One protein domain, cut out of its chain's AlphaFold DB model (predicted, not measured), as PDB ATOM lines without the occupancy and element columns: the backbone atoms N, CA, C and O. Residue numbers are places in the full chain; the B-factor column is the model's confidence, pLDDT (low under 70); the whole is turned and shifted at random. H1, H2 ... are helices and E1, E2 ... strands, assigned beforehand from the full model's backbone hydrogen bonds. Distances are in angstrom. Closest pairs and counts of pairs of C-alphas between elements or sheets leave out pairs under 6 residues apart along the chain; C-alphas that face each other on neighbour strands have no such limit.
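AT A GLANCE: This is residues 4 to 125 of the 125 residues of an uncharacterized protein of Absiella sp. AM09-45 (UniProt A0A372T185). A strongly twisted, curled antiparallel sheet of six strands is covered on one face by two helices, H1 along E2 and H2 slantwise over E5 and E4, making two layers. The order across the sheet is E5 E4 E3 E2 E1 E6, and E1 to E5 form a meander, each strand the antiparallel neighbour of the one before. The printed part has 122 residues with three named helices and six named strands, in the order H1 E1 E2 E3 E4 E5 H2 H3 E6, of mixed class. It is compact, with a radius of gyration of the C-alphas of 13.5 A and spans of 38 by 32 by 28 A.

HOW THE PARTS SIT: E3, residues 43 to 48, and E2, residues 33 to 37, form a hairpin, with N 44 and O 36 2.8 A apart. E2 forms another with E1, residues 22 to 26, with N 24 and O 35 2.8 A apart. Edge strand E6, residues 122 to 124, is E1's antiparallel neighbour, with N 25 and O 123 2.9 A apart. E4, residues 54 to 63, forms a hairpin with E3, N 57 and O 45 being 2.8 A apart, and bends by 67 degrees at residue 60. E4 and edge strand E5, residues 67 to 71, form a hairpin, with N 60 and O 68 2.9 A apart. H2, residues 84 to 101, has a height over the sheet of 8.8 A; its closest C-alphas to E4 are Gly 94 and Leu 58, 5.6 A. H1, residues 4 to 19, at 9.0 A, is about perpendicular to H2, at 86 degrees. H3, residues 109 to 112, only grazes the sheet. Every O i to N i+4 pair is within hydrogen-bond range in H2, 7 of 12 in H1; H3 is too short for one.

IN THESE COORDINATES: H1 begins at C-alpha 4 (-8.599, 42.093, -4.387) and measures 24.8 A, H2 25.8 A and E4 25.2 A. E6 ends at C-alpha 124 (7.064, 37.157, 7.486).

THE WHOLE: The C-alphas farthest apart, Met 4 and Gly 102, are 38.4 A apart. The printed part has no cut; the link E5 to H2, residues 72 to 83, is long. Residues 75 to 76 are under pLDDT 70.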
ATOM      1  N   MET A   4      -8.930  42.999  -3.287       87.69
ATOM      2  CA  MET A   4      -8.599  42.093  -4.387       87.69
ATOM      3  C   MET A   4      -7.187  42.351  -4.920       87.69
ATOM      4  O   MET A   4      -6.427  41.410  -5.098       87.69
ATOM      5  N   GLU A   5      -6.820  43.621  -5.091       86.69
ATOM      6  CA  GLU A   5      -5.475  44.013  -5.531       86.69
ATOM      7  C   GLU A   5      -4.402  43.641  -4.497       86.69
ATOM      8  O   GLU A   5      -3.343  43.149  -4.875       86.69
ATOM      9  N   TYR A   6      -4.685  43.807  -3.198       89.62
ATOM     10  CA  TYR A   6      -3.766  43.396  -2.129       89.62
ATOM     11  C   TYR A   6      -3.503  41.888  -2.161       89.62
ATOM     12  O   TYR A   6      -2.352  41.461  -2.129       89.62
ATOM     13  N   GLU A   7      -4.560  41.076  -2.246       90.50
ATOM     14  CA  GLU A   7      -4.419  39.616  -2.285       90.50
ATOM     15  C   GLU A   7      -3.743  39.140  -3.575       90.50
ATOM     16  O   GLU A   7      -2.951  38.200  -3.528       90.50
ATOM     17  N   GLN A   8      -3.996  39.801  -4.710       90.12
ATOM     18  CA  GLN A   8      -3.303  39.502  -5.962       90.12
ATOM     19  C   GLN A   8      -1.801  39.781  -5.842       90.12
ATOM     20  O   GLN A   8      -0.988  38.896  -6.103       90.12
ATOM     21  N   MET A   9      -1.429  40.980  -5.389       90.75
ATOM     22  CA  MET A   9      -0.029  41.359  -5.202       90.75
ATOM     23  C   MET A   9       0.679  40.427  -4.212       90.75
ATOM     24  O   MET A   9       1.787  39.959  -4.469       90.75
ATOM     25  N   LYS A  10       0.015  40.094  -3.100       93.12
ATOM     26  CA  LYS A  10       0.506  39.110  -2.130       93.12
ATOM     27  C   LYS A  10       0.741  37.750  -2.786       93.12
ATOM     28  O   LYS A  10       1.779  37.140  -2.548       93.12
ATOM     29  N   HIS A  11      -0.202  37.269  -3.594       93.50
ATOM     30  CA  HIS A  11      -0.080  35.989  -4.284       93.50
ATOM     31  C   HIS A  11       1.108  35.963  -5.257       93.50
ATOM     32  O   HIS A  11       1.855  34.986  -5.259       93.50
ATOM     33  N   GLU A  12       1.304  37.027  -6.042       93.56
ATOM     34  CA  GLU A  12       2.446  37.175  -6.958       93.56
ATOM     35  C   GLU A  12       3.778  37.175  -6.193       93.56
ATOM     36  O   GLU A  12       4.673  36.384  -6.488       93.56
ATOM     37  N   LEU A  13       3.878  37.973  -5.126       95.38
ATOM     38  CA  LEU A  13       5.076  38.045  -4.287       95.38
ATOM     39  C   LEU A  13       5.422  36.719  -3.611       95.38
ATOM     40  O   LEU A  13       6.598  36.376  -3.494       95.38
ATOM     41  N   LEU A  14       4.420  35.955  -3.175       96.56
ATOM     42  CA  LEU A  14       4.642  34.658  -2.537       96.56
ATOM     43  C   LEU A  14       5.272  33.625  -3.477       96.56
ATOM     44  O   LEU A  14       5.966  32.739  -2.978       96.56
ATOM     45  N   GLN A  15       5.111  33.758  -4.800       96.81
ATOM     46  CA  GLN A  15       5.803  32.886  -5.757       96.81
ATOM     47  C   GLN A  15       7.324  33.054  -5.662       96.81
ATOM     48  O   GLN A  15       8.062  32.086  -5.793       96.81
ATOM     49  N   LEU A  16       7.817  34.251  -5.324       97.25
ATOM     50  CA  LEU A  16       9.256  34.526  -5.240       97.25
ATOM     51  C   LEU A  16       9.963  33.752  -4.118       97.25
ATOM     52  O   LEU A  16      11.190  33.616  -4.141       97.25
ATOM     53  N   LYS A  17       9.212  33.216  -3.145       97.50
ATOM     54  CA  LYS A  17       9.770  32.417  -2.046       97.50
ATOM     55  C   LYS A  17      10.530  31.191  -2.550       97.50
ATOM     56  O   LYS A  17      11.520  30.813  -1.927       97.50
ATOM     57  N   GLU A  18      10.132  30.611  -3.686       97.12
ATOM     58  CA  GLU A  18      10.834  29.466  -4.285       97.12
ATOM     59  C   GLU A  18      12.271  29.808  -4.728       97.12
ATOM     60  O   GLU A  18      13.126  28.928  -4.798       97.12
ATOM     61  N   TYR A  19      12.566  31.097  -4.933       97.50
ATOM     62  CA  TYR A  19      13.888  31.615  -5.299       97.50
ATOM     63  C   TYR A  19      14.652  32.229  -4.116       97.50
ATOM     64  O   TYR A  19      15.647  32.924  -4.319       97.50
ATOM     65  N   GLY A  20      14.196  31.997  -2.880       97.25
ATOM     66  CA  GLY A  20      14.869  32.460  -1.662       97.25
ATOM     67  C   GLY A  20      14.550  33.900  -1.254       97.25
ATOM     68  O   GLY A  20      15.281  34.471  -0.447       97.25
ATOM     69  N   TYR A  21      13.484  34.495  -1.795       98.19
ATOM     70  CA  TYR A  21      12.991  35.792  -1.330       98.19
ATOM     71  C   TYR A  21      12.172  35.635  -0.048       98.19
ATOM     72  O   TYR A  21      11.420  34.671   0.117       98.19
ATOM     73  N   GLU A  22      12.266  36.615   0.847       97.94
ATOM     74  CA  GLU A  22      11.431  36.683   2.046       97.94
ATOM     75  C   GLU A  22      10.383  37.779   1.894       97.94
ATOM     76  O   GLU A  22      10.724  38.921   1.595       97.94
ATOM     77  N   ILE A  23       9.114  37.442   2.124       97.75
ATOM     78  CA  ILE A  23       7.995  38.373   1.968       97.75
ATOM     79  C   ILE A  23       7.455  38.736   3.345       97.75
ATOM     80  O   ILE A  23       7.195  37.862   4.168       97.75
ATOM     81  N   TYR A  24       7.271  40.026   3.580       97.06
ATOM     82  CA  TYR A  24       6.768  40.593   4.819       97.06
ATOM     83  C   TYR A  24       5.533  41.435   4.515       97.06
ATOM     84  O   TYR A  24       5.564  42.328   3.666       97.06
ATOM     85  N   ALA A  25       4.443  41.154   5.221       95.00
ATOM     86  CA  ALA A  25       3.159  41.816   5.035       95.00
ATOM     87  C   ALA A  25       2.532  42.150   6.385       95.00
ATOM     88  O   ALA A  25       2.751  41.438   7.367       95.00
ATOM     89  N   SER A  26       1.733  43.210   6.438       91.31
ATOM     90  CA  SER A  26       0.978  43.535   7.644       91.31
ATOM     91  C   SER A  26      -0.431  42.945   7.604       91.31
ATOM     92  O   SER A  26      -1.058  42.846   6.549       91.31
ATOM     93  N   ASP A  27      -0.946  42.588   8.780       84.56
ATOM     94  CA  ASP A  27      -2.374  42.311   8.964       84.56
ATOM     95  C   ASP A  27      -3.190  43.619   9.056       84.56
ATOM     96  O   ASP A  27      -4.409  43.608   8.861       84.56
ATOM     97  N   ASN A  28      -2.531  44.755   9.334       83.69
ATOM     98  CA  ASN A  28      -3.158  46.070   9.313       83.69
ATOM     99  C   ASN A  28      -3.296  46.554   7.862       83.69
ATOM    100  O   ASN A  28      -2.317  46.910   7.208       83.69
ATOM    101  N   ARG A  29      -4.540  46.608   7.374       71.81
ATOM    102  CA  ARG A  29      -4.857  47.039   6.002       71.81
ATOM    103  C   ARG A  29      -4.698  48.540   5.750       71.81
ATOM    104  O   ARG A  29      -4.923  48.972   4.623       71.81
ATOM    105  N   GLU A  30      -4.331  49.325   6.761       78.88
ATOM    106  CA  GLU A  30      -3.822  50.687   6.551       78.88
ATOM    107  C   GLU A  30      -2.481  50.680   5.806       78.88
ATOM    108  O   GLU A  30      -2.161  51.651   5.123       78.88
ATOM    109  N   TYR A  31      -1.730  49.577   5.877       80.56
ATOM    110  CA  TYR A  31      -0.547  49.371   5.055       80.56
ATOM    111  C   TYR A  31      -0.920  48.633   3.779       80.56
ATOM    112  O   TYR A  31      -1.254  47.449   3.782       80.56
ATOM    113  N   ASP A  32      -0.834  49.342   2.662       86.75
ATOM    114  CA  ASP A  32      -1.071  48.794   1.334       86.75
ATOM    115  C   ASP A  32       0.229  48.505   0.571       86.75
ATOM    116  O   ASP A  32       0.312  48.664  -0.649       86.75
ATOM    117  N   TRP A  33       1.240  48.045   1.310       91.69
ATOM    118  CA  TRP A  33       2.558  47.704   0.792       91.69
ATOM    119  C   TRP A  33       3.139  46.445   1.435       91.69
ATOM    120  O   TRP A  33       2.667  45.961   2.465       91.69
ATOM    121  N   PHE A  34       4.207  45.948   0.820       95.44
ATOM    122  CA  PHE A  34       4.956  44.769   1.229       95.44
ATOM    123  C   PHE A  34       6.438  45.105   1.341       95.44
ATOM    124  O   PHE A  34       6.962  45.933   0.592       95.44
ATOM    125  N   PHE A  35       7.115  44.412   2.247       96.88
ATOM    126  CA  PHE A  35       8.570  44.370   2.292       96.88
ATOM    127  C   PHE A  35       9.052  43.043   1.702       96.88
ATOM    128  O   PHE A  35       8.503  41.982   1.997       96.88
ATOM    129  N   VAL A  36      10.082  43.104   0.864       97.38
ATOM    130  CA  VAL A  36      10.667  41.947   0.185       97.38
ATOM    131  C   VAL A  36      12.168  41.947   0.419       97.38
ATOM    132  O   VAL A  36      12.867  42.859  -0.015       97.38
ATOM    133  N   VAL A  37      12.674  40.920   1.097       98.00
ATOM    134  CA  VAL A  37      14.115  40.706   1.271       98.00
ATOM    135  C   VAL A  37      14.605  39.805   0.151       98.00
ATOM    136  O   VAL A  37      14.112  38.688  -0.016       98.00
ATOM    137  N   THR A  38      15.568  40.287  -0.623       98.00
ATOM    138  CA  THR A  38      16.145  39.519  -1.726       98.00
ATOM    139  C   THR A  38      17.174  38.507  -1.206       98.00
ATOM    140  O   THR A  38      17.702  38.669  -0.100       98.00
ATOM    141  N   PRO A  39      17.559  37.494  -2.006       97.25
ATOM    142  CA  PRO A  39      18.641  36.575  -1.641       97.25
ATOM    143  C   PRO A  39      19.976  37.274  -1.335       97.25
ATOM    144  O   PRO A  39      20.803  36.746  -0.594       97.25
ATOM    145  N   LYS A  40      20.182  38.484  -1.873       96.31
ATOM    146  CA  LYS A  40      21.357  39.331  -1.620       96.31
ATOM    147  C   LYS A  40      21.224  40.196  -0.363       96.31
ATOM    148  O   LYS A  40      22.078  41.043  -0.131       96.31
ATOM    149  N   GLN A  41      20.180  39.978   0.440       96.50
ATOM    150  CA  GLN A  41      19.856  40.732   1.654       96.50
ATOM    151  C   GLN A  41      19.486  42.206   1.416       96.50
ATOM    152  O   GLN A  41      19.458  42.993   2.364       96.50
ATOM    153  N   ASN A  42      19.145  42.575   0.177       97.81
ATOM    154  CA  ASN A  42      18.576  43.886  -0.113       97.81
ATOM    155  C   ASN A  42      17.113  43.918   0.320       97.81
ATOM    156  O   ASN A  42      16.421  42.902   0.246       97.81
ATOM    157  N   LEU A  43      16.638  45.087   0.740       97.81
ATOM    158  CA  LEU A  43      15.255  45.270   1.144       97.81
ATOM    159  C   LEU A  43      14.523  46.137   0.128       97.81
ATOM    160  O   LEU A  43      14.880  47.293  -0.090       97.81
ATOM    161  N   LEU A  44      13.486  45.564  -0.470       97.44
ATOM    162  CA  LEU A  44      12.580  46.260  -1.361       97.44
ATOM    163  C   LEU A  44      11.278  46.573  -0.629       97.44
ATOM    164  O   LEU A  44      10.703  45.719   0.046       97.44
ATOM    165  N   TYR A  45      10.804  47.796  -0.799       94.62
ATOM    166  CA  TYR A  45       9.473  48.243  -0.425       94.62
ATOM    167  C   TYR A  45       8.623  48.300  -1.693       94.62
ATOM    168  O   TYR A  45       9.004  48.953  -2.665       94.62
ATOM    169  N   ILE A  46       7.490  47.596  -1.711       94.25
ATOM    170  CA  ILE A  46       6.635  47.507  -2.897       94.25
ATOM    171  C   ILE A  46       5.212  47.888  -2.538       94.25
ATOM    172  O   ILE A  46       4.612  47.300  -1.640       94.25
ATOM    173  N   LYS A  47       4.652  48.841  -3.280       91.62
ATOM    174  CA  LYS A  47       3.275  49.313  -3.107       91.62
ATOM    175  C   LYS A  47       2.570  49.459  -4.446       91.62
ATOM    176  O   LYS A  47       3.216  49.533  -5.490       91.62
ATOM    177  N   LYS A  48       1.248  49.599  -4.410       87.69
ATOM    178  CA  LYS A  48       0.471  49.965  -5.598       87.69
ATOM    179  C   LYS A  48       0.906  51.333  -6.146       87.69
ATOM    180  O   LYS A  48       1.037  52.297  -5.388       87.69
ATOM    181  N   GLY A  49       1.096  51.428  -7.461       84.88
ATOM    182  CA  GLY A  49       1.266  52.704  -8.151       84.88
ATOM    183  C   GLY A  49      -0.002  53.566  -8.072       84.88
ATOM    184  O   GLY A  49      -1.106  53.066  -7.855       84.88
ATOM    185  N   TYR A  50       0.143  54.885  -8.232       76.50
ATOM    186  CA  TYR A  50      -0.988  55.819  -8.128       76.50
ATOM    187  C   TYR A  50      -2.028  55.619  -9.245       76.50
ATOM    188  O   TYR A  50      -3.228  55.647  -8.977       76.50
ATOM    189  N   LEU A  51      -1.565  55.391 -10.480       71.81
ATOM    190  CA  LEU A  51      -2.420  55.162 -11.650       71.81
ATOM    191  C   LEU A  51      -2.533  53.670 -11.985       71.81
ATOM    192  O   LEU A  51      -3.639  53.132 -12.004       71.81
ATOM    193  N   PHE A  52      -1.398  53.004 -12.217       73.88
ATOM    194  CA  PHE A  52      -1.319  51.595 -12.615       73.88
ATOM    195  C   PHE A  52      -0.085  50.918 -12.004       73.88
ATOM    196  O   PHE A  52       0.810  51.597 -11.496       73.88
ATOM    197  N   GLY A  53      -0.077  49.583 -12.044       84.31
ATOM    198  CA  GLY A  53       1.064  48.759 -11.658       84.31
ATOM    199  C   GLY A  53       1.512  48.924 -10.206       84.31
ATOM    200  O   GLY A  53       0.725  49.242  -9.305       84.31
ATOM    201  N   PHE A  54       2.803  48.697  -9.987       87.75
ATOM    202  CA  PHE A  54       3.451  48.761  -8.684       87.75
ATOM    203  C   PHE A  54       4.669  49.677  -8.715       87.75
ATOM    204  O   PHE A  54       5.410  49.721  -9.693       87.75
ATOM    205  N   ASN A  55       4.906  50.362  -7.600       91.50
ATOM    206  CA  ASN A  55       6.153  51.067  -7.361       91.50
ATOM    207  C   ASN A  55       7.033  50.218  -6.453       91.50
ATOM    208  O   ASN A  55       6.600  49.801  -5.374       91.50
ATOM    209  N   VAL A  56       8.269  50.001  -6.887       94.25
ATOM    210  CA  VAL A  56       9.308  49.296  -6.141       94.25
ATOM    211  C   VAL A  56      10.343  50.319  -5.706       94.25
ATOM    212  O   VAL A  56      10.775  51.152  -6.500       94.25
ATOM    213  N   TYR A  57      10.759  50.248  -4.451       95.75
ATOM    214  CA  TYR A  57      11.789  51.107  -3.891       95.75
ATOM    215  C   TYR A  57      12.843  50.251  -3.200       95.75
ATOM    216  O   TYR A  57      12.503  49.274  -2.535       95.75
ATOM    217  N   LEU A  58      14.111  50.621  -3.343       97.88
ATOM    218  CA  LEU A  58      15.218  50.015  -2.615       97.88
ATOM    219  C   LEU A  58      15.462  50.817  -1.337       97.88
ATOM    220  O   LEU A  58      15.797  52.000  -1.407       97.88
ATOM    221  N   GLU A  59      15.320  50.159  -0.190       97.69
ATOM    222  CA  GLU A  59      15.586  50.725   1.132       97.69
ATOM    223  C   GLU A  59      17.080  50.632   1.478       97.69
ATOM    224  O   GLU A  59      17.735  49.605   1.273       97.69
ATOM    225  N   TYR A  60      17.621  51.698   2.060       97.25
ATOM    226  CA  TYR A  60      19.007  51.792   2.514       97.25
ATOM    227  C   TYR A  60      19.109  52.586   3.822       97.25
ATOM    228  O   TYR A  60      18.117  53.100   4.338       97.25
ATOM    229  N   ILE A  61      20.307  52.661   4.407       96.69
ATOM    230  CA  ILE A  61      20.530  53.357   5.678       96.69
ATOM    231  C   ILE A  61      20.150  54.839   5.516       96.69
ATOM    232  O   ILE A  61      20.731  55.517   4.660       96.69
ATOM    233  N   PRO A  62      19.220  55.366   6.339       95.94
ATOM    234  CA  PRO A  62      18.771  56.741   6.212       95.94
ATOM    235  C   PRO A  62      19.913  57.741   6.383       95.94
ATOM    236  O   PRO A  62      20.747  57.618   7.281       95.94
ATOM    237  N   SER A  63      19.921  58.777   5.549       95.38
ATOM    238  CA  SER A  63      20.862  59.888   5.659       95.38
ATOM    239  C   SER A  63      20.197  61.214   5.307       95.38
ATOM    240  O   SER A  63      19.256  61.264   4.519       95.38
ATOM    241  N   ILE A  64      20.737  62.312   5.842       93.69
ATOM    242  CA  ILE A  64      20.266  63.669   5.517       93.69
ATOM    243  C   ILE A  64      20.418  63.960   4.015       93.69
ATOM    244  O   ILE A  64      19.616  64.688   3.443       93.69
ATOM    245  N   LYS A  65      21.442  63.387   3.369       94.12
ATOM    246  CA  LYS A  65      21.787  63.699   1.979       94.12
ATOM    247  C   LYS A  65      20.924  62.953   0.956       94.12
ATOM    248  O   LYS A  65      20.654  63.510  -0.102       94.12
ATOM    249  N   TYR A  66      20.510  61.721   1.257       93.00
ATOM    250  CA  TYR A  66      19.887  60.818   0.275       93.00
ATOM    251  C   TYR A  66      18.542  60.229   0.718       93.00
ATOM    252  O   TYR A  66      17.976  59.408   0.002       93.00
ATOM    253  N   GLY A  67      18.029  60.599   1.894       93.88
ATOM    254  CA  GLY A  67      16.817  59.991   2.446       93.88
ATOM    255  C   GLY A  67      17.047  58.542   2.882       93.88
ATOM    256  O   GLY A  67      18.155  58.197   3.298       93.88
ATOM    257  N   SER A  68      15.999  57.715   2.815       94.56
ATOM    258  CA  SER A  68      15.999  56.306   3.249       94.56
ATOM    259  C   SER A  68      15.810  55.292   2.120       94.56
ATOM    260  O   SER A  68      16.046  54.107   2.334       94.56
ATOM    261  N   CYS A  69      15.397  55.725   0.929       95.94
ATOM    262  CA  CYS A  69      15.174  54.829  -0.198       95.94
ATOM    263  C   CYS A  69      15.249  55.557  -1.542       95.94
ATOM    264  O   CYS A  69      15.195  56.788  -1.610       95.94
ATOM    265  N   CYS A  70      15.326  54.777  -2.617       95.44
ATOM    266  CA  CYS A  70      15.211  55.261  -3.989       95.44
ATOM    267  C   CYS A  70      14.232  54.403  -4.792       95.44
ATOM    268  O   CYS A  70      14.013  53.237  -4.470       95.44
ATOM    269  N   THR A  71      13.617  54.980  -5.824       93.75
ATOM    270  CA  THR A  71      12.691  54.251  -6.699       93.75
ATOM    271  C   THR A  71      13.465  53.366  -7.679       93.75
ATOM    272  O   THR A  71      14.462  53.792  -8.252       93.75
ATOM    273  N   CYS A  72      13.005  52.130  -7.861       94.25
ATOM    274  CA  CYS A  72      13.617  51.132  -8.740       94.25
ATOM    275  C   CYS A  72      13.012  51.112 -10.150       94.25
ATOM    276  O   CYS A  72      13.665  50.656 -11.088       94.25
ATOM    277  N   ASN A  73      11.758  51.540 -10.294       90.31
ATOM    278  CA  ASN A  73      11.076  51.698 -11.573       90.31
ATOM    279  C   ASN A  73      10.880  53.182 -11.898       90.31
ATOM    280  O   ASN A  73      10.629  53.994 -11.011       90.31
ATOM    281  N   ASP A  74      10.984  53.533 -13.175       79.75
ATOM    282  CA  ASP A  74      10.695  54.892 -13.627       79.75
ATOM    283  C   ASP A  74       9.188  55.164 -13.514       79.75
ATOM    284  O   ASP A  74       8.380  54.238 -13.608       79.75
ATOM    285  N   ASN A  75       8.786  56.429 -13.355       64.56
ATOM    286  CA  ASN A  75       7.362  56.791 -13.243       64.56
ATOM    287  C   ASN A  75       6.530  56.388 -14.481       64.56
ATOM    288  O   ASN A  75       5.309  56.284 -14.380       64.56
ATOM    289  N   ASP A  76       7.190  56.148 -15.618       62.62
ATOM    290  CA  ASP A  76       6.572  55.719 -16.877       62.62
ATOM    291  C   ASP A  76       6.597  54.188 -17.079       62.62
ATOM    292  O   ASP A  76       5.998  53.675 -18.027       62.62
ATOM    293  N   GLU A  77       7.284  53.430 -16.212       71.06
ATOM    294  CA  GLU A  77       7.342  51.968 -16.294       71.06
ATOM    295  C   GLU A  77       6.157  51.355 -15.532       71.06
ATOM    296  O   GLU A  77       6.161  51.236 -14.305       71.06
ATOM    297  N   ASP A  78       5.128  50.955 -16.282       73.25
ATOM    298  CA  ASP A  78       3.946  50.269 -15.753       73.25
ATOM    299  C   ASP A  78       4.289  48.811 -15.394       73.25
ATOM    300  O   ASP A  78       4.169  47.885 -16.204       73.25
ATOM    301  N   VAL A  79       4.773  48.608 -14.166       83.38
ATOM    302  CA  VAL A  79       5.077  47.282 -13.613       83.38
ATOM    303  C   VAL A  79       3.766  46.599 -13.227       83.38
ATOM    304  O   VAL A  79       3.298  46.731 -12.099       83.38
ATOM    305  N   ARG A  80       3.142  45.893 -14.174       81.62
ATOM    306  CA  ARG A  80       1.822  45.261 -13.969       81.62
ATOM    307  C   ARG A  80       1.853  43.917 -13.258       81.62
ATOM    308  O   ARG A  80       0.865  43.576 -12.621       81.62
ATOM    309  N   ASN A  81       2.954  43.183 -13.384       82.69
ATOM    310  CA  ASN A  81       3.121  41.851 -12.813       82.69
ATOM    311  C   ASN A  81       4.427  41.807 -12.025       82.69
ATOM    312  O   ASN A  81       5.443  42.337 -12.485       82.69
ATOM    313  N   ILE A  82       4.414  41.143 -10.873       86.81
ATOM    314  CA  ILE A  82       5.614  40.930 -10.065       86.81
ATOM    315  C   ILE A  82       6.099  39.488 -10.239       86.81
ATOM    316  O   ILE A  82       5.709  38.588  -9.500       86.81
ATOM    317  N   ASP A  83       6.977  39.276 -11.221       92.69
ATOM    318  CA  ASP A  83       7.685  38.008 -11.426       92.69
ATOM    319  C   ASP A  83       9.187  38.118 -11.102       92.69
ATOM    320  O   ASP A  83       9.714  39.195 -10.799       92.69
ATOM    321  N   LEU A  84       9.890  36.980 -11.149       95.25
ATOM    322  CA  LEU A  84      11.313  36.910 -10.814       95.25
ATOM    323  C   LEU A  84      12.169  37.834 -11.688       95.25
ATOM    324  O   LEU A  84      13.040  38.532 -11.166       95.25
ATOM    325  N   GLN A  85      11.940  37.840 -13.004       94.94
ATOM    326  CA  GLN A  85      12.739  38.640 -13.938       94.94
ATOM    327  C   GLN A  85      12.533  40.133 -13.683       94.94
ATOM    328  O   GLN A  85      13.493  40.907 -13.653       94.94
ATOM    329  N   THR A  86      11.286  40.522 -13.440       93.75
ATOM    330  CA  THR A  86      10.892  41.893 -13.131       93.75
ATOM    331  C   THR A  86      11.541  42.360 -11.832       93.75
ATOM    332  O   THR A  86      12.213  43.390 -11.826       93.75
ATOM    333  N   ILE A  87      11.448  41.582 -10.749       95.50
ATOM    334  CA  ILE A  87      12.074  41.948  -9.470       95.50
ATOM    335  C   ILE A  87      13.598  42.014  -9.569       95.50
ATOM    336  O   ILE A  87      14.184  42.957  -9.045       95.50
ATOM    337  N   GLN A  88      14.250  41.090 -10.274       96.75
ATOM    338  CA  GLN A  88      15.705  41.135 -10.466       96.75
ATOM    339  C   GLN A  88      16.149  42.374 -11.254       96.75
ATOM    340  O   GLN A  88      17.151  43.005 -10.909       96.75
ATOM    341  N   LYS A  89      15.399  42.745 -12.299       95.56
ATOM    342  CA  LYS A  89      15.649  43.964 -13.079       95.56
ATOM    343  C   LYS A  89      15.523  45.210 -12.201       95.56
ATOM    344  O   LYS A  89      16.398  46.073 -12.245       95.56
ATOM    345  N   LEU A  90      14.461  45.293 -11.401       95.50
ATOM    346  CA  LEU A  90      14.188  46.439 -10.530       95.50
ATOM    347  C   LEU A  90      15.180  46.526  -9.366       95.50
ATOM    348  O   LEU A  90      15.698  47.606  -9.100       95.50
ATOM    349  N   GLU A  91      15.526  45.402  -8.731       97.50
ATOM    350  CA  GLU A  91      16.596  45.346  -7.728       97.50
ATOM    351  C   GLU A  91      17.894  45.914  -8.311       97.50
ATOM    352  O   GLU A  91      18.524  46.771  -7.693       97.50
ATOM    353  N   LYS A  92      18.272  45.486  -9.522       97.56
ATOM    354  CA  LYS A  92      19.485  45.980 -10.175       97.56
ATOM    355  C   LYS A  92      19.424  47.492 -10.422       97.56
ATOM    356  O   LYS A  92      20.377  48.178 -10.070       97.56
ATOM    357  N   LYS A  93      18.325  48.009 -10.986       96.44
ATOM    358  CA  LYS A  93      18.151  49.455 -11.225       96.44
ATOM    359  C   LYS A  93      18.297  50.266  -9.933       96.44
ATOM    360  O   LYS A  93      19.050  51.236  -9.903       96.44
ATOM    361  N   GLY A  94      17.626  49.841  -8.860       97.00
ATOM    362  CA  GLY A  94      17.721  50.505  -7.559       97.00
ATOM    363  C   GLY A  94      19.137  50.469  -6.985       97.00
ATOM    364  O   GLY A  94      19.614  51.473  -6.466       97.00
ATOM    365  N   LEU A  95      19.836  49.335  -7.111       97.94
ATOM    366  CA  LEU A  95      21.225  49.195  -6.658       97.94
ATOM    367  C   LEU A  95      22.178  50.111  -7.428       97.94
ATOM    368  O   LEU A  95      23.023  50.754  -6.806       97.94
ATOM    369  N   ASP A  96      22.041  50.171  -8.756       97.62
ATOM    370  CA  ASP A  96      22.856  51.041  -9.605       97.62
ATOM    371  C   ASP A  96      22.680  52.510  -9.168       97.62
ATOM    372  O   ASP A  96      23.662  53.202  -8.902       97.62
ATOM    373  N   PHE A  97      21.433  52.955  -8.972       96.69
ATOM    374  CA  PHE A  97      21.139  54.325  -8.551       96.69
ATOM    375  C   PHE A  97      21.590  54.628  -7.112       96.69
ATOM    376  O   PHE A  97      22.203  55.662  -6.847       96.69
ATOM    377  N   ALA A  98      21.357  53.717  -6.162       97.19
ATOM    378  CA  ALA A  98      21.845  53.867  -4.790       97.19
ATOM    379  C   ALA A  98      23.380  53.973  -4.739       97.19
ATOM    380  O   ALA A  98      23.925  54.743  -3.944       97.19
ATOM    381  N   HIS A  99      24.079  53.239  -5.610       96.69
ATOM    382  CA  HIS A  99      25.529  53.329  -5.749       96.69
ATOM    383  C   HIS A  99      25.976  54.679  -6.328       96.69
ATOM    384  O   HIS A  99      26.908  55.274  -5.791       96.69
ATOM    385  N   GLU A 100      25.289  55.207  -7.347       96.25
ATOM    386  CA  GLU A 100      25.549  56.551  -7.891       96.25
ATOM    387  C   GLU A 100      25.365  57.654  -6.840       96.25
ATOM    388  O   GLU A 100      26.154  58.600  -6.775       96.25
ATOM    389  N   LEU A 101      24.369  57.508  -5.965       95.25
ATOM    390  CA  LEU A 101      24.192  58.400  -4.821       95.25
ATOM    391  C   LEU A 101      25.318  58.242  -3.788       95.25
ATOM    392  O   LEU A 101      25.637  59.192  -3.076       95.25
ATOM    393  N   GLY A 102      25.942  57.070  -3.680       96.12
ATOM    394  CA  GLY A 102      26.815  56.723  -2.558       96.12
ATOM    395  C   GLY A 102      26.026  56.416  -1.281       96.12
ATOM    396  O   GLY A 102      26.513  56.663  -0.174       96.12
ATOM    397  N   ALA A 103      24.794  55.920  -1.425       96.88
ATOM    398  CA  ALA A 103      23.977  55.457  -0.312       96.88
ATOM    399  C   ALA A 103      24.568  54.177   0.299       96.88
ATOM    400  O   ALA A 103      25.147  53.333  -0.386       96.88
ATOM    401  N   GLN A 104      24.418  54.018   1.614       96.88
ATOM    402  CA  GLN A 104      24.891  52.827   2.317       96.88
ATOM    403  C   GLN A 104      23.757  51.819   2.459       96.88
ATOM    404  O   GLN A 104      22.783  52.077   3.161       96.88
ATOM    405  N   LEU A 105      23.891  50.656   1.828       97.12
ATOM    406  CA  LEU A 105      22.912  49.578   1.950       97.12
ATOM    407  C   LEU A 105      22.936  48.960   3.353       97.12
ATOM    408  O   LEU A 105      23.958  48.957   4.046       97.12
ATOM    409  N   TYR A 106      21.805  48.384   3.755       97.06
ATOM    410  CA  TYR A 106      21.770  47.525   4.930       97.06
ATOM    411  C   TYR A 106      22.608  46.263   4.695       97.06
ATOM    412  O   TYR A 106      22.612  45.689   3.612       97.06
ATOM    413  N   LYS A 107      23.295  45.795   5.738       95.06
ATOM    414  CA  LYS A 107      24.057  44.537   5.712       95.06
ATOM    415  C   LYS A 107      23.148  43.312   5.699       95.06
ATOM    416  O   LYS A 107      23.547  42.258   5.217       95.06
ATOM    417  N   ASN A 108      21.986  43.430   6.335       94.38
ATOM    418  CA  ASN A 108      20.972  42.392   6.459       94.38
ATOM    419  C   ASN A 108      19.654  42.983   6.971       94.38
ATOM    420  O   ASN A 108      19.594  44.135   7.422       94.38
ATOM    421  N   ILE A 109      18.610  42.155   6.960       93.38
ATOM    422  CA  ILE A 109      17.275  42.535   7.428       93.38
ATOM    423  C   ILE A 109      17.243  42.954   8.907       93.38
ATOM    424  O   ILE A 109      16.501  43.861   9.270       93.38
ATOM    425  N   GLU A 110      18.090  42.375   9.764       94.62
ATOM    426  CA  GLU A 110      18.163  42.749  11.185       94.62
ATOM    427  C   GLU A 110      18.684  44.175  11.391       94.62
ATOM    428  O   GLU A 110      18.312  44.847  12.354       94.62
ATOM    429  N   GLN A 111      19.524  44.676  10.484       95.81
ATOM    430  CA  GLN A 111      19.904  46.083  10.481       95.81
ATOM    431  C   GLN A 111      18.764  46.972   9.972       95.81
ATOM    432  O   GLN A 111      18.525  48.029  10.558       95.81
ATOM    433  N   ALA A 112      18.059  46.555   8.918       94.50
ATOM    434  CA  ALA A 112      16.952  47.322   8.345       94.50
ATOM    435  C   ALA A 112      15.806  47.522   9.351       94.50
ATOM    436  O   ALA A 112      15.347  48.646   9.552       94.50
ATOM    437  N   LYS A 113      15.441  46.465  10.090       93.50
ATOM    438  CA  LYS A 113      14.429  46.482  11.163       93.50
ATOM    439  C   LYS A 113      14.646  47.559  12.230       93.50
ATOM    440  O   LYS A 113      13.691  47.984  12.862       93.50
ATOM    441  N   LYS A 114      15.890  47.997  12.452       93.38
ATOM    442  CA  LYS A 114      16.218  49.035  13.449       93.38
ATOM    443  C   LYS A 114      15.934  50.457  12.967       93.38
ATOM    444  O   LYS A 114      15.887  51.365  13.788       93.38
ATOM    445  N   HIS A 115      15.821  50.651  11.656       92.25
ATOM    446  CA  HIS A 115      15.716  51.972  11.034       92.25
ATOM    447  C   HIS A 115      14.352  52.201  10.389       92.25
ATOM    448  O   HIS A 115      13.902  53.341  10.303       92.25
ATOM    449  N   ILE A 116      13.692  51.132   9.941       91.50
ATOM    450  CA  ILE A 116      12.392  51.233   9.289       91.50
ATOM    451  C   ILE A 116      11.307  51.391  10.337       91.50
ATOM    452  O   ILE A 116      11.124  50.547  11.214       91.50
ATOM    453  N   TRP A 117      10.574  52.492  10.211       85.56
ATOM    454  CA  TRP A 117       9.437  52.785  11.061       85.56
ATOM    455  C   TRP A 117       8.399  51.667  10.968       85.56
ATOM    456  O   TRP A 117       7.949  51.324   9.874       85.56
ATOM    457  N   LYS A 118       8.018  51.127  12.129       87.94
ATOM    458  CA  LYS A 118       6.956  50.130  12.284       87.94
ATOM    459  C   LYS A 118       7.158  48.829  11.508       87.94
ATOM    460  O   LYS A 118       6.186  48.156  11.159       87.94
ATOM    461  N   PHE A 119       8.403  48.433  11.241       90.94
ATOM    462  CA  PHE A 119       8.672  47.144  10.599       90.94
ATOM    463  C   PHE A 119       8.084  45.969  11.405       90.94
ATOM    464  O   PHE A 119       7.660  44.970  10.835       90.94
ATOM    465  N   GLU A 120       8.003  46.088  12.729       90.69
ATOM    466  CA  GLU A 120       7.396  45.107  13.633       90.69
ATOM    467  C   GLU A 120       5.908  44.832  13.365       90.69
ATOM    468  O   GLU A 120       5.405  43.776  13.749       90.69
ATOM    469  N   GLU A 121       5.206  45.736  12.674       93.31
ATOM    470  CA  GLU A 121       3.818  45.528  12.247       93.31
ATOM    471  C   GLU A 121       3.723  44.621  10.999       93.31
ATOM    472  O   GLU A 121       2.618  44.255  10.586       93.31
ATOM    473  N   PHE A 122       4.862  44.219  10.417       94.44
ATOM    474  CA  PHE A 122       4.963  43.323   9.266       94.44
ATOM    475  C   PHE A 122       5.447  41.935   9.685       94.44
ATOM    476  O   PHE A 122       6.520  41.747  10.262       94.44
ATOM    477  N   LYS A 123       4.662  40.921   9.331       95.00
ATOM    478  CA  LYS A 123       4.955  39.514   9.588       95.00
ATOM    479  C   LYS A 123       5.534  38.871   8.341       95.00
ATOM    480  O   LYS A 123       5.052  39.102   7.234       95.00
ATOM    481  N   LYS A 124       6.546  38.029   8.540       96.06
ATOM    482  CA  LYS A 124       7.064  37.157   7.486       96.06
ATOM    483  C   LYS A 124       5.971  36.162   7.087       96.06
ATOM    484  O   LYS A 124       5.429  35.483   7.959       96.06
ATOM    485  N   LEU A 125       5.647  36.118   5.798       94.44
ATOM    486  CA  LEU A 125       4.675  35.201   5.198       94.44
ATOM    487  C   LEU A 125       5.331  33.904   4.730       94.44
ATOM    488  O   LEU A 125       6.558  33.884   4.473       94.44
TER     489      LEU A 125